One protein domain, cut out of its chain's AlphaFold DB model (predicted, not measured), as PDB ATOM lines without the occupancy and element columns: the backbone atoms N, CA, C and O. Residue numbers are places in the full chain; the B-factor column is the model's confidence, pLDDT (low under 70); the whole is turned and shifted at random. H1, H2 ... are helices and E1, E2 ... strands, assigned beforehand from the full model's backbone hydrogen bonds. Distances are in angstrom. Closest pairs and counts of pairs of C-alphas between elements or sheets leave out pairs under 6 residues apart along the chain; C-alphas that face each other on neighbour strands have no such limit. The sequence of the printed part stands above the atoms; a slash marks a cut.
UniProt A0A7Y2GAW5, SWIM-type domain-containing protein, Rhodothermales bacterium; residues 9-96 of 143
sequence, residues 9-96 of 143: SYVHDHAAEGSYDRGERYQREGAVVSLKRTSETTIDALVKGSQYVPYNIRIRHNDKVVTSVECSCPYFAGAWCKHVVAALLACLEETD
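AT A GLANCE: This is residues 9 to 96 of the 143 residues of the protein "SWIM-type domain-containing protein" of Rhodothermales bacterium (UniProt A0A7Y2GAW5). A twisted sheet of four strands forms one wall, with helix H3 packed on one of its faces; H2 crosses H3 and only grazes the sheet, while H1 lies farther out, off the sheet. The 88 printed residues hold three named helices and four named strands, in the order H1 H2 E1 E2 E3 E4 H3. The sheet runs E1 - E2 - E3 - E4, antiparallel throughout, and the class is mixed, helices and strands. The whole is compact, with a radius of gyration of the C-alphas of 11.7 A, and spans 33 by 27 by 24 A.

HOW THE PARTS SIT: E1, residues 32 to 39, E2, 42 to 47, E3, 55 to 61, and E4, 66 to 71, form a meander, each strand the antiparallel neighbour of the one before, in three hairpins. N 36 and O 44 are 2.8 A apart, N 45 and O 57 2.8 A, and N 58 and O 70 2.9 A, each within hydrogen-bond range. H3, residues 82 to 93, is on the sheet, making two layers, a helix on one face of a sheet; its closest C-alphas to E2 are His 83 and Val 47, 6.1 A apart. H2, residues 19 to 28, touches H3 at a steep tilt of 52 degrees, the same way, closest at the C-alphas of Gly 23 and Lys 82, 4.0 A. H1, residues 9 to 14, only just touches H3, with 3 pairs of C-alphas within 8 A, the closest Val 11 and Val 85, 6.6 A; H3 uses residues 85 to 89 alone. H1 and E1 are apart. In H1, H2 and H3 every O i to N i+4 pair is within hydrogen-bond range.

IN THESE COORDINATES: H1 begins at C-alpha 9, (76.656, -50.193, 80.090). E3 is 19.6 A long, E1 19.2 A, E2 16.3 A, H3 16.2 A, E4 14.1 A, H2 14.0 A and H1 8.7 A. H3 ends at C-alpha 93, (76.315, -63.671, 75.533).

THE WHOLE: The C-alphas farthest apart, those of Tyr 52 and Asp 63, are 34.9 A apart. The printed part has no cut and no long link. Its mean pLDDT is 90.7, and residues 94 to 96 are under 70.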
ATOM      1  N   SER A   9      76.551 -51.650  79.894       88.31
ATOM      2  CA  SER A   9      76.656 -50.193  80.090       88.31
ATOM      3  C   SER A   9      77.714 -49.584  79.177       88.31
ATOM      4  O   SER A   9      77.436 -48.616  78.484       88.31
ATOM      5  N   TYR A  10      78.899 -50.197  79.085       90.56
ATOM      6  CA  TYR A  10      79.950 -49.710  78.193       90.56
ATOM      7  C   TYR A  10      79.497 -49.713  76.727       90.56
ATOM      8  O   TYR A  10      79.773 -48.767  75.994       90.56
ATOM      9  N   VAL A  11      78.762 -50.747  76.300       93.44
ATOM     10  CA  VAL A  11      78.175 -50.798  74.952       93.44
ATOM     11  C   VAL A  11      77.124 -49.715  74.738       93.44
ATOM     12  O   VAL A  11      77.107 -49.101  73.674       93.44
ATOM     13  N   HIS A  12      76.283 -49.465  75.736       92.38
ATOM     14  CA  HIS A  12      75.275 -48.413  75.702       92.38
ATOM     15  C   HIS A  12      75.909 -47.019  75.584       92.38
ATOM     16  O   HIS A  12      75.546 -46.260  74.690       92.38
ATOM     17  N   ASP A  13      76.918 -46.720  76.403       91.88
ATOM     18  CA  ASP A  13      77.545 -45.393  76.493       91.88
ATOM     19  C   ASP A  13      78.314 -44.985  75.223       91.88
ATOM     20  O   ASP A  13      78.510 -43.799  74.963       91.88
ATOM     21  N   HIS A  14      78.737 -45.958  74.411       92.25
ATOM     22  CA  HIS A  14      79.466 -45.727  73.157       92.25
ATOM     23  C   HIS A  14      78.591 -45.902  71.903       92.25
ATOM     24  O   HIS A  14      79.048 -45.654  70.780       92.25
ATOM     25  N   ALA A  15      77.343 -46.351  72.063       93.31
ATOM     26  CA  ALA A  15      76.417 -46.521  70.956       93.31
ATOM     27  C   ALA A  15      76.018 -45.167  70.360       93.31
ATOM     28  O   ALA A  15      75.737 -44.204  71.069       93.31
ATOM     29  N   ALA A  16      75.921 -45.103  69.029       90.44
ATOM     30  CA  ALA A  16      75.241 -43.979  68.395       90.44
ATOM     31  C   ALA A  16      73.763 -43.944  68.820       90.44
ATOM     32  O   ALA A  16      73.169 -44.990  69.096       90.44
ATOM     33  N   GLU A  17      73.139 -42.768  68.782       89.94
ATOM     34  CA  GLU A  17      71.743 -42.583  69.188       89.94
ATOM     35  C   GLU A  17      70.789 -43.601  68.523       89.94
ATOM     36  O   GLU A  17      70.833 -43.868  67.310       89.94
ATOM     37  N   GLY A  18      69.970 -44.256  69.352       89.69
ATOM     38  CA  GLY A  18      69.041 -45.319  68.951       89.69
ATOM     39  C   GLY A  18      69.697 -46.577  68.361       89.69
ATOM     40  O   GLY A  18      68.999 -47.466  67.874       89.69
ATOM     41  N   SER A  19      71.030 -46.675  68.328       94.56
ATOM     42  CA  SER A  19      71.731 -47.864  67.824       94.56
ATOM     43  C   SER A  19      71.820 -48.973  68.856       94.56
ATOM     44  O   SER A  19      71.896 -50.125  68.434       94.56
ATOM     45  N   TYR A  20      71.761 -48.645  70.151       94.50
ATOM     46  CA  TYR A  20      71.731 -49.643  71.213       94.50
ATOM     47  C   TYR A  20      70.496 -50.543  71.094       94.50
ATOM     48  O   TYR A  20      70.638 -51.723  70.784       94.50
ATOM     49  N   ASP A  21      69.294 -49.965  71.178       93.75
ATOM     50  CA  ASP A  21      68.023 -50.705  71.119       93.75
ATOM     51  C   ASP A  21      67.894 -51.549  69.845       93.75
ATOM     52  O   ASP A  21      67.457 -52.701  69.854       93.75
ATOM     53  N   ARG A  22      68.325 -50.990  68.706       95.06
ATOM     54  CA  ARG A  22      68.338 -51.723  67.434       95.06
ATOM     55  C   ARG A  22      69.363 -52.849  67.427       95.06
ATOM     56  O   ARG A  22      69.105 -53.882  66.821       95.06
ATOM     57  N   GLY A  23      70.534 -52.635  68.017       95.75
ATOM     58  CA  GLY A  23      71.583 -53.644  68.096       95.75
ATOM     59  C   GLY A  23      71.189 -54.802  69.006       95.75
ATOM     60  O   GLY A  23      71.371 -55.951  68.616       95.75
ATOM     61  N   GLU A  24      70.567 -54.507  70.148       94.00
ATOM     62  CA  GLU A  24      69.981 -55.510  71.041       94.00
ATOM     63  C   GLU A  24      68.931 -56.349  70.306       94.00
ATOM     64  O   GLU A  24      69.001 -57.576  70.294       94.00
ATOM     65  N   ARG A  25      68.008 -55.694  69.592       91.44
ATOM     66  CA  ARG A  25      67.027 -56.392  68.757       91.44
ATOM     67  C   ARG A  25      67.687 -57.305  67.720       91.44
ATOM     68  O   ARG A  25      67.274 -58.449  67.575       91.44
ATOM     69  N   TYR A  26      68.695 -56.813  67.002       93.25
ATOM     70  CA  TYR A  26      69.393 -57.587  65.970       93.25
ATOM     71  C   TYR A  26      70.080 -58.819  66.551       93.25
ATOM     72  O   TYR A  26      70.037 -59.893  65.953       93.25
ATOM     73  N   GLN A  27      70.718 -58.673  67.707       92.25
ATOM     74  CA  GLN A  27      71.345 -59.793  68.386       92.25
ATOM     75  C   GLN A  27      70.293 -60.825  68.829       92.25
ATOM     76  O   GLN A  27      70.439 -61.998  68.486       92.25
ATOM     77  N   ARG A  28      69.178 -60.384  69.427       88.00
ATOM     78  CA  ARG A  28      68.082 -61.258  69.882       88.00
ATOM     79  C   ARG A  28      67.405 -62.006  68.736       88.00
ATOM     80  O   ARG A  28      67.003 -63.153  68.884       88.00
ATOM     81  N   GLU A  29      67.280 -61.362  67.578       86.56
ATOM     82  CA  GLU A  29      66.720 -61.952  66.356       86.56
ATOM     83  C   GLU A  29      67.715 -62.875  65.617       86.56
ATOM     84  O   GLU A  29      67.416 -63.361  64.525       86.56
ATOM     85  N   GLY A  30      68.905 -63.130  66.176       86.94
ATOM     86  CA  GLY A  30      69.907 -64.007  65.566       86.94
ATOM     87  C   GLY A  30      70.544 -63.419  64.304       86.94
ATOM     88  O   GLY A  30      70.993 -64.154  63.422       86.94
ATOM     89  N   ALA A  31      70.585 -62.088  64.177       91.56
ATOM     90  CA  ALA A  31      71.204 -61.429  63.030       91.56
ATOM     91  C   ALA A  31      72.732 -61.602  63.014       91.56
ATOM     92  O   ALA A  31      73.338 -61.498  61.949       91.56
ATOM     93  N   VAL A  32      73.363 -61.880  64.160       94.00
ATOM     94  CA  VAL A  32      74.791 -62.218  64.253       94.00
ATOM     95  C   VAL A  32      74.981 -63.669  63.807       94.00
ATOM     96  O   VAL A  32      74.788 -64.604  64.573       94.00
ATOM     97  N   VAL A  33      75.334 -63.866  62.537       89.44
ATOM     98  CA  VAL A  33      75.413 -65.202  61.913       89.44
ATOM     99  C   VAL A  33      76.797 -65.835  61.998       89.44
ATOM    100  O   VAL A  33      76.958 -67.019  61.719       89.44
ATOM    101  N   SER A  34      77.812 -65.050  62.347       90.50
ATOM    102  CA  SER A  34      79.151 -65.548  62.635       90.50
ATOM    103  C   SER A  34      79.819 -64.624  63.631       90.50
ATOM    104  O   SER A  34      79.746 -63.405  63.493       90.50
ATOM    105  N   LEU A  35      80.548 -65.217  64.561       90.94
ATOM    106  CA  LEU A  35      81.451 -64.543  65.473       90.94
ATOM    107  C   LEU A  35      82.705 -65.426  65.539       90.94
ATOM    108  O   LEU A  35      82.592 -66.645  65.678       90.94
ATOM    109  N   LYS A  36      83.889 -64.865  65.288       90.50
ATOM    110  CA  LYS A  36      85.144 -65.629  65.230       90.50
ATOM    111  C   LYS A  36      86.294 -64.812  65.788       90.50
ATOM    112  O   LYS A  36      86.552 -63.698  65.340       90.50
ATOM    113  N   ARG A  37      87.045 -65.397  66.717       90.25
ATOM    114  CA  ARG A  37      88.313 -64.833  67.175       90.25
ATOM    115  C   ARG A  37      89.388 -65.125  66.128       90.25
ATOM    116  O   ARG A  37      89.668 -66.287  65.852       90.25
ATOM    117  N   THR A  38      89.961 -64.077  65.544       90.06
ATOM    118  CA  THR A  38      90.995 -64.176  64.499       90.06
ATOM    119  C   THR A  38      92.405 -63.938  65.040       90.06
ATOM    120  O   THR A  38      93.372 -64.371  64.421       90.06
ATOM    121  N   SER A  39      92.533 -63.316  66.217       91.19
ATOM    122  CA  SER A  39      93.772 -63.247  67.004       91.19
ATOM    123  C   SER A  39      93.456 -63.078  68.497       91.19
ATOM    124  O   SER A  39      92.293 -62.952  68.874       91.19
ATOM    125  N   GLU A  40      94.466 -63.034  69.369       89.12
ATOM    126  CA  GLU A  40      94.272 -62.784  70.811       89.12
ATOM    127  C   GLU A  40      93.503 -61.485  71.105       89.12
ATOM    128  O   GLU A  40      92.752 -61.408  72.077       89.12
ATOM    129  N   THR A  41      93.649 -60.491  70.228       93.94
ATOM    130  CA  THR A  41      93.124 -59.129  70.388       93.94
ATOM    131  C   THR A  41      92.082 -58.749  69.339       93.94
ATOM    132  O   THR A  41      91.648 -57.597  69.311       93.94
ATOM    133  N   THR A  42      91.691 -59.668  68.446       95.06
ATOM    134  CA  THR A  42      90.782 -59.378  67.324       95.06
ATOM    135  C   THR A  42      89.663 -60.407  67.198       95.06
ATOM    136  O   THR A  42      89.891 -61.619  67.201       95.06
ATOM    137  N   ILE A  43      88.440 -59.902  67.045       95.19
ATOM    138  CA  ILE A  43      87.228 -60.673  66.775       95.19
ATOM    139  C   ILE A  43      86.590 -60.116  65.502       95.19
ATOM    140  O   ILE A  43      86.345 -58.915  65.406       95.19
ATOM    141  N   ASP A  44      86.292 -60.993  64.550       95.56
ATOM    142  CA  ASP A  44      85.529 -60.669  63.348       95.56
ATOM    143  C   ASP A  44      84.114 -61.263  63.462       95.56
ATOM    144  O   ASP A  44      83.922 -62.388  63.937       95.56
ATOM    145  N   ALA A  45      83.104 -60.509  63.026       95.62
ATOM    146  CA  ALA A  45      81.706 -60.923  63.047       95.62
ATOM    147  C   ALA A  45      81.010 -60.658  61.709       95.62
ATOM    148  O   ALA A  45      81.359 -59.729  60.978       95.62
ATOM    149  N   LEU A  46      79.986 -61.460  61.419       95.50
ATOM    150  CA  LEU A  46      79.065 -61.256  60.305       95.50
ATOM    151  C   LEU A  46      77.669 -60.998  60.860       95.50
ATOM    152  O   LEU A  46      77.117 -61.844  61.564       95.50
ATOM    153  N   VAL A  47      77.090 -59.850  60.515       96.44
ATOM    154  CA  VAL A  47      75.769 -59.443  61.004       96.44
ATOM    155  C   VAL A  47      74.850 -59.139  59.827       96.44
ATOM    156  O   VAL A  47      75.131 -58.264  59.006       96.44
ATOM    157  N   LYS A  48      73.737 -59.867  59.735       94.25
ATOM    158  CA  LYS A  48      72.661 -59.593  58.781       94.25
ATOM    159  C   LYS A  48      72.083 -58.201  59.031       94.25
ATOM    160  O   LYS A  48      71.976 -57.743  60.164       94.25
ATOM    161  N   GLY A  49      71.683 -57.532  57.959       90.69
ATOM    162  CA  GLY A  49      71.039 -56.231  58.047       90.69
ATOM    163  C   GLY A  49      70.190 -55.949  56.824       90.69
ATOM    164  O   GLY A  49      69.576 -56.850  56.271       90.69
ATOM    165  N   SER A  50      70.142 -54.688  56.404       85.81
ATOM    166  CA  SER A  50      69.320 -54.265  55.264       85.81
ATOM    167  C   SER A  50      69.816 -54.772  53.905       85.81
ATOM    168  O   SER A  50      69.096 -54.655  52.921       85.81
ATOM    169  N   GLN A  51      71.049 -55.273  53.829       87.88
ATOM    170  CA  GLN A  51      71.642 -55.802  52.602       87.88
ATOM    171  C   GLN A  51      71.553 -57.329  52.578       87.88
ATOM    172  O   GLN A  51      71.551 -57.971  53.628       87.88
ATOM    173  N   TYR A  52      71.521 -57.903  51.371       85.88
ATOM    174  CA  TYR A  52      71.515 -59.358  51.183       85.88
ATOM    175  C   TYR A  52      72.779 -60.011  51.759       85.88
ATOM    176  O   TYR A  52      72.713 -61.044  52.423       85.88
ATOM    177  N   VAL A  53      73.935 -59.381  51.529       91.12
ATOM    178  CA  VAL A  53      75.216 -59.820  52.090       91.12
ATOM    179  C   VAL A  53      75.348 -59.279  53.522       91.12
ATOM    180  O   VAL A  53      75.180 -58.072  53.716       91.12
ATOM    181  N   PRO A  54      75.662 -60.129  54.521       94.19
ATOM    182  CA  PRO A  54      75.924 -59.681  55.886       94.19
ATOM    183  C   PRO A  54      77.051 -58.650  55.960       94.19
ATOM    184  O   PRO A  54      78.040 -58.726  55.228       94.19
ATOM    185  N   TYR A  55      76.934 -57.718  56.899       96.94
ATOM    186  CA  TYR A  55      77.993 -56.766  57.184       96.94
ATOM    187  C   TYR A  55      79.122 -57.444  57.958       96.94
ATOM    188  O   TYR A  55      78.881 -58.153  58.933       96.94
ATOM    189  N   ASN A  56      80.353 -57.172  57.539       97.31
ATOM    190  CA  ASN A  56      81.573 -57.488  58.271       97.31
ATOM    191  C   ASN A  56      81.790 -56.462  59.382       97.31
ATOM    192  O   ASN A  56      81.741 -55.251  59.124       97.31
ATOM    193  N   ILE A  57      82.024 -56.960  60.591       97.44
ATOM    194  CA  ILE A  57      82.404 -56.192  61.770       97.44
ATOM    195  C   ILE A  57      83.766 -56.708  62.214       97.44
ATOM    196  O   ILE A  57      83.970 -57.917  62.280       97.44
ATOM    197  N   ARG A  58      84.667 -55.794  62.562       97.31
ATOM    198  CA  ARG A  58      85.933 -56.113  63.216       97.31
ATOM    199  C   ARG A  58      86.015 -55.382  64.538       97.31
ATOM    200  O   ARG A  58      85.839 -54.170  64.588       97.31
ATOM    201  N   ILE A  59      86.296 -56.122  65.598       96.19
ATOM    202  CA  ILE A  59      86.454 -55.617  66.957       96.19
ATOM    203  C   ILE A  59      87.899 -55.889  67.357       96.19
ATOM    204  O   ILE A  59      88.322 -57.045  67.385       96.19
ATOM    205  N   ARG A  60      88.650 -54.837  67.684       95.94
ATOM    206  CA  ARG A  60      89.949 -54.970  68.349       95.94
ATOM    207  C   ARG A  60      89.826 -54.549  69.801       95.94
ATOM    208  O   ARG A  60      89.128 -53.587  70.123       95.94
ATOM    209  N   HIS A  61      90.520 -55.260  70.670       94.56
ATOM    210  CA  HIS A  61      90.534 -54.998  72.099       94.56
ATOM    211  C   HIS A  61      91.928 -55.226  72.683       94.56
ATOM    212  O   HIS A  61      92.801 -55.802  72.040       94.56
ATOM    213  N   ASN A  62      92.136 -54.765  73.908       91.56
ATOM    214  CA  ASN A  62      93.280 -55.140  74.735       91.56
ATOM    215  C   ASN A  62      92.774 -55.841  76.008       91.56
ATOM    216  O   ASN A  62      91.623 -56.276  76.063       91.56
ATOM    217  N   ASP A  63      93.623 -55.940  77.028       84.12
ATOM    218  CA  ASP A  63      93.302 -56.611  78.296       84.12
ATOM    219  C   ASP A  63      92.304 -55.839  79.173       84.12
ATOM    220  O   ASP A  63      91.929 -56.309  80.247       84.12
ATOM    221  N   LYS A  64      91.875 -54.645  78.745       82.69
ATOM    222  CA  LYS A  64      91.019 -53.749  79.529       82.69
ATOM    223  C   LYS A  64      89.752 -53.320  78.803       82.69
ATOM    224  O   LYS A  64      88.727 -53.200  79.459       82.69
ATOM    225  N   VAL A  65      89.833 -53.011  77.509       87.69
ATOM    226  CA  VAL A  65      88.740 -52.374  76.757       87.69
ATOM    227  C   VAL A  65      88.778 -52.709  75.266       87.69
ATOM    228  O   VAL A  65      89.796 -53.145  74.717       87.69
ATOM    229  N   VAL A  66      87.668 -52.416  74.583       94.00
ATOM    230  CA  VAL A  66      87.615 -52.293  73.118       94.00
ATOM    231  C   VAL A  66      88.458 -51.091  72.689       94.00
ATOM    232  O   VAL A  66      88.227 -49.978  73.153       94.00
ATOM    233  N   THR A  67      89.424 -51.311  71.799       94.12
ATOM    234  CA  THR A  67      90.352 -50.278  71.308       94.12
ATOM    235  C   THR A  67      89.941 -49.719  69.954       94.12
ATOM    236  O   THR A  67      90.194 -48.553  69.667       94.12
ATOM    237  N   SER A  68      89.314 -50.534  69.105       94.81
ATOM    238  CA  SER A  68      88.740 -50.066  67.844       94.81
ATOM    239  C   SER A  68      87.624 -50.986  67.378       94.81
ATOM    240  O   SER A  68      87.616 -52.183  67.668       94.81
ATOM    241  N   VAL A  69      86.701 -50.411  66.618       95.62
ATOM    242  CA  VAL A  69      85.670 -51.150  65.898       95.62
ATOM    243  C   VAL A  69      85.639 -50.671  64.458       95.62
ATOM    244  O   VAL A  69      85.856 -49.494  64.179       95.62
ATOM    245  N   GLU A  70      85.350 -51.581  63.546       97.00
ATOM    246  CA  GLU A  70      85.098 -51.285  62.143       97.00
ATOM    247  C   GLU A  70      83.807 -51.994  61.741       97.00
ATOM    248  O   GLU A  70      83.534 -53.117  62.172       97.00
ATOM    249  N   CYS A  71      83.005 -51.348  60.900       97.38
ATOM    250  CA  CYS A  71      81.837 -51.969  60.301       97.38
ATOM    251  C   CYS A  71      81.742 -51.582  58.831       97.38
ATOM    252  O   CYS A  71      81.830 -50.411  58.480       97.38
ATOM    253  N   SER A  72      81.497 -52.571  57.978       96.50
ATOM    254  CA  SER A  72      81.298 -52.378  56.533       96.50
ATOM    255  C   SER A  72      79.954 -51.736  56.154       96.50
ATOM    256  O   SER A  72      79.645 -51.607  54.971       96.50
ATOM    257  N   CYS A  73      79.112 -51.359  57.123       94.88
ATOM    258  CA  CYS A  73      77.830 -50.732  56.819       94.88
ATOM    259  C   CYS A  73      78.006 -49.263  56.392       94.88
ATOM    260  O   CYS A  73      78.857 -48.569  56.945       94.88
ATOM    261  N   PRO A  74      77.160 -48.748  55.480       91.19
ATOM    262  CA  PRO A  74      77.309 -47.391  54.939       91.19
ATOM    263  C   PRO A  74      77.090 -46.283  55.978       91.19
ATOM    264  O   PRO A  74      77.455 -45.139  55.749       91.19
ATOM    265  N   TYR A  75      76.496 -46.620  57.125       86.06
ATOM    266  CA  TYR A  75      76.234 -45.690  58.223       86.06
ATOM    267  C   TYR A  75      77.367 -45.646  59.258       86.06
ATOM    268  O   TYR A  75      77.251 -44.949  60.264       86.06
ATOM    269  N   PHE A  76      78.438 -46.421  59.067       89.56
ATOM    270  CA  PHE A  76      79.562 -46.419  59.990       89.56
ATOM    271  C   PHE A  76      80.468 -45.213  59.718       89.56
ATOM    272  O   PHE A  76      81.257 -45.210  58.779       89.56
ATOM    273  N   ALA A  77      80.351 -44.194  60.568       82.69
ATOM    274  CA  ALA A  77      81.162 -42.976  60.533       82.69
ATOM    275  C   ALA A  77      81.985 -42.812  61.826       82.69
ATOM    276  O   ALA A  77      82.091 -41.722  62.378       82.69
ATOM    277  N   GLY A  78      82.508 -43.922  62.359       77.56
ATOM    278  CA  GLY A  78      83.291 -43.954  63.601       77.56
ATOM    279  C   GLY A  78      82.474 -44.125  64.889       77.56
ATOM    280  O   GLY A  78      83.040 -44.495  65.912       77.56
ATOM    281  N   ALA A  79      81.150 -43.947  64.845       86.31
ATOM    282  CA  ALA A  79      80.255 -44.266  65.961       86.31
ATOM    283  C   ALA A  79      79.747 -45.718  65.895       86.31
ATOM    284  O   ALA A  79      79.634 -46.308  64.812       86.31
ATOM    285  N   TRP A  80      79.413 -46.314  67.044       94.75
ATOM    286  CA  TRP A  80      79.001 -47.717  67.092       94.75
ATOM    287  C   TRP A  80      77.579 -47.864  66.562       94.75
ATOM    288  O   TRP A  80      76.588 -47.541  67.221       94.75
ATOM    289  N   CYS A  81      77.486 -48.343  65.323       96.31
ATOM    290  CA  CYS A  81      76.213 -48.648  64.694       96.31
ATOM    291  C   CYS A  81      75.569 -49.890  65.329       96.31
ATOM    292  O   CYS A  81      76.229 -50.696  65.986       96.31
ATOM    293  N   LYS A  82      74.284 -50.110  65.038       96.19
ATOM    294  CA  LYS A  82      73.530 -51.279  65.519       96.19
ATOM    295  C   LYS A  82      74.206 -52.631  65.240       96.19
ATOM    296  O   LYS A  82      74.063 -53.544  66.039       96.19
ATOM    297  N   HIS A  83      74.960 -52.771  64.145       97.69
ATOM    298  CA  HIS A  83      75.657 -54.025  63.835       97.69
ATOM    299  C   HIS A  83      76.860 -54.258  64.756       97.69
ATOM    300  O   HIS A  83      77.098 -55.386  65.175       97.69
ATOM    301  N   VAL A  84      77.595 -53.191  65.095       97.00
ATOM    302  CA  VAL A  84      78.692 -53.247  66.075       97.00
ATOM    303  C   VAL A  84      78.132 -53.573  67.453       97.00
ATOM    304  O   VAL A  84      78.640 -54.475  68.107       97.00
ATOM    305  N   VAL A  85      77.053 -52.892  67.856       96.75
ATOM    306  CA  VAL A  85      76.342 -53.181  69.109       96.75
ATOM    307  C   VAL A  85      75.923 -54.650  69.154       96.75
ATOM    308  O   VAL A  85      76.281 -55.340  70.100       96.75
ATOM    309  N   ALA A  86      75.245 -55.157  68.120       96.50
ATOM    310  CA  ALA A  86      74.801 -56.550  68.067       96.50
ATOM    311  C   ALA A  86      75.969 -57.542  68.210       96.50
ATOM    312  O   ALA A  86      75.875 -58.501  68.971       96.50
ATOM    313  N   ALA A  87      77.089 -57.293  67.524       95.88
ATOM    314  CA  ALA A  87      78.284 -58.126  67.631       95.88
ATOM    315  C   ALA A  87      78.914 -58.076  69.037       95.88
ATOM    316  O   ALA A  87      79.300 -59.115  69.567       95.88
ATOM    317  N   LEU A  88      78.991 -56.897  69.663       95.19
ATOM    318  CA  LEU A  88      79.515 -56.739  71.025       95.19
ATOM    319  C   LEU A  88      78.612 -57.404  72.072       95.19
ATOM    320  O   LEU A  88      79.122 -58.054  72.981       95.19
ATOM    321  N   LEU A  89      77.288 -57.298  71.927       93.94
ATOM    322  CA  LEU A  89      76.330 -58.002  72.783       93.94
ATOM    323  C   LEU A  89      76.436 -59.525  72.607       93.94
ATOM    324  O   LEU A  89      76.413 -60.253  73.592       93.94
ATOM    325  N   ALA A  90      76.661 -60.016  71.384       91.62
ATOM    326  CA  ALA A  90      76.923 -61.437  71.147       91.62
ATOM    327  C   ALA A  90      78.245 -61.915  71.787       91.62
ATOM    328  O   ALA A  90      78.315 -63.036  72.287       91.62
ATOM    329  N   CYS A  91      79.283 -61.068  71.847       89.88
ATOM    330  CA  CYS A  91      80.499 -61.373  72.616       89.88
ATOM    331  C   CYS A  91      80.217 -61.508  74.123       89.88
ATOM    332  O   CYS A  91      80.853 -62.333  74.785       89.88
ATOM    333  N   LEU A  92      79.286 -60.713  74.665       86.56
ATOM    334  CA  LEU A  92      78.850 -60.816  76.063       86.56
ATOM    335  C   LEU A  92      78.048 -62.100  76.301       86.56
ATOM    336  O   LEU A  92      78.350 -62.821  77.243       86.56
ATOM    337  N   GLU A  93      77.114 -62.445  75.413       73.44
ATOM    338  CA  GLU A  93      76.315 -63.671  75.533       73.44
ATOM    339  C   GLU A  93      77.122 -64.958  75.382       73.44
ATOM    340  O   GLU A  93      76.866 -65.912  76.104       73.44
ATOM    341  N   GLU A  94      78.144 -65.016  74.526       61.84
ATOM    342  CA  GLU A  94      79.047 -66.177  74.518       61.84
ATOM    343  C   GLU A  94      79.862 -66.317  75.813       61.84
ATOM    344  O   GLU A  94      80.498 -67.348  76.040       61.84
ATOM    345  N   THR A  95      79.889 -65.273  76.638       51.50
ATOM    346  CA  THR A  95      80.470 -65.330  77.977       51.50
ATOM    347  C   THR A  95      79.451 -65.845  79.006       51.50
ATOM    348  O   THR A  95      79.885 -66.230  80.086       51.50
ATOM    349  N   ASP A  96      78.152 -65.933  78.663       47.31
ATOM    350  CA  ASP A  96      77.079 -66.290  79.605       47.31
ATOM    351  C   ASP A  96      76.136 -67.438  79.186       47.31
ATOM    352  O   ASP A  96      75.825 -68.255  80.046       47.31
TER     353      ASP A  96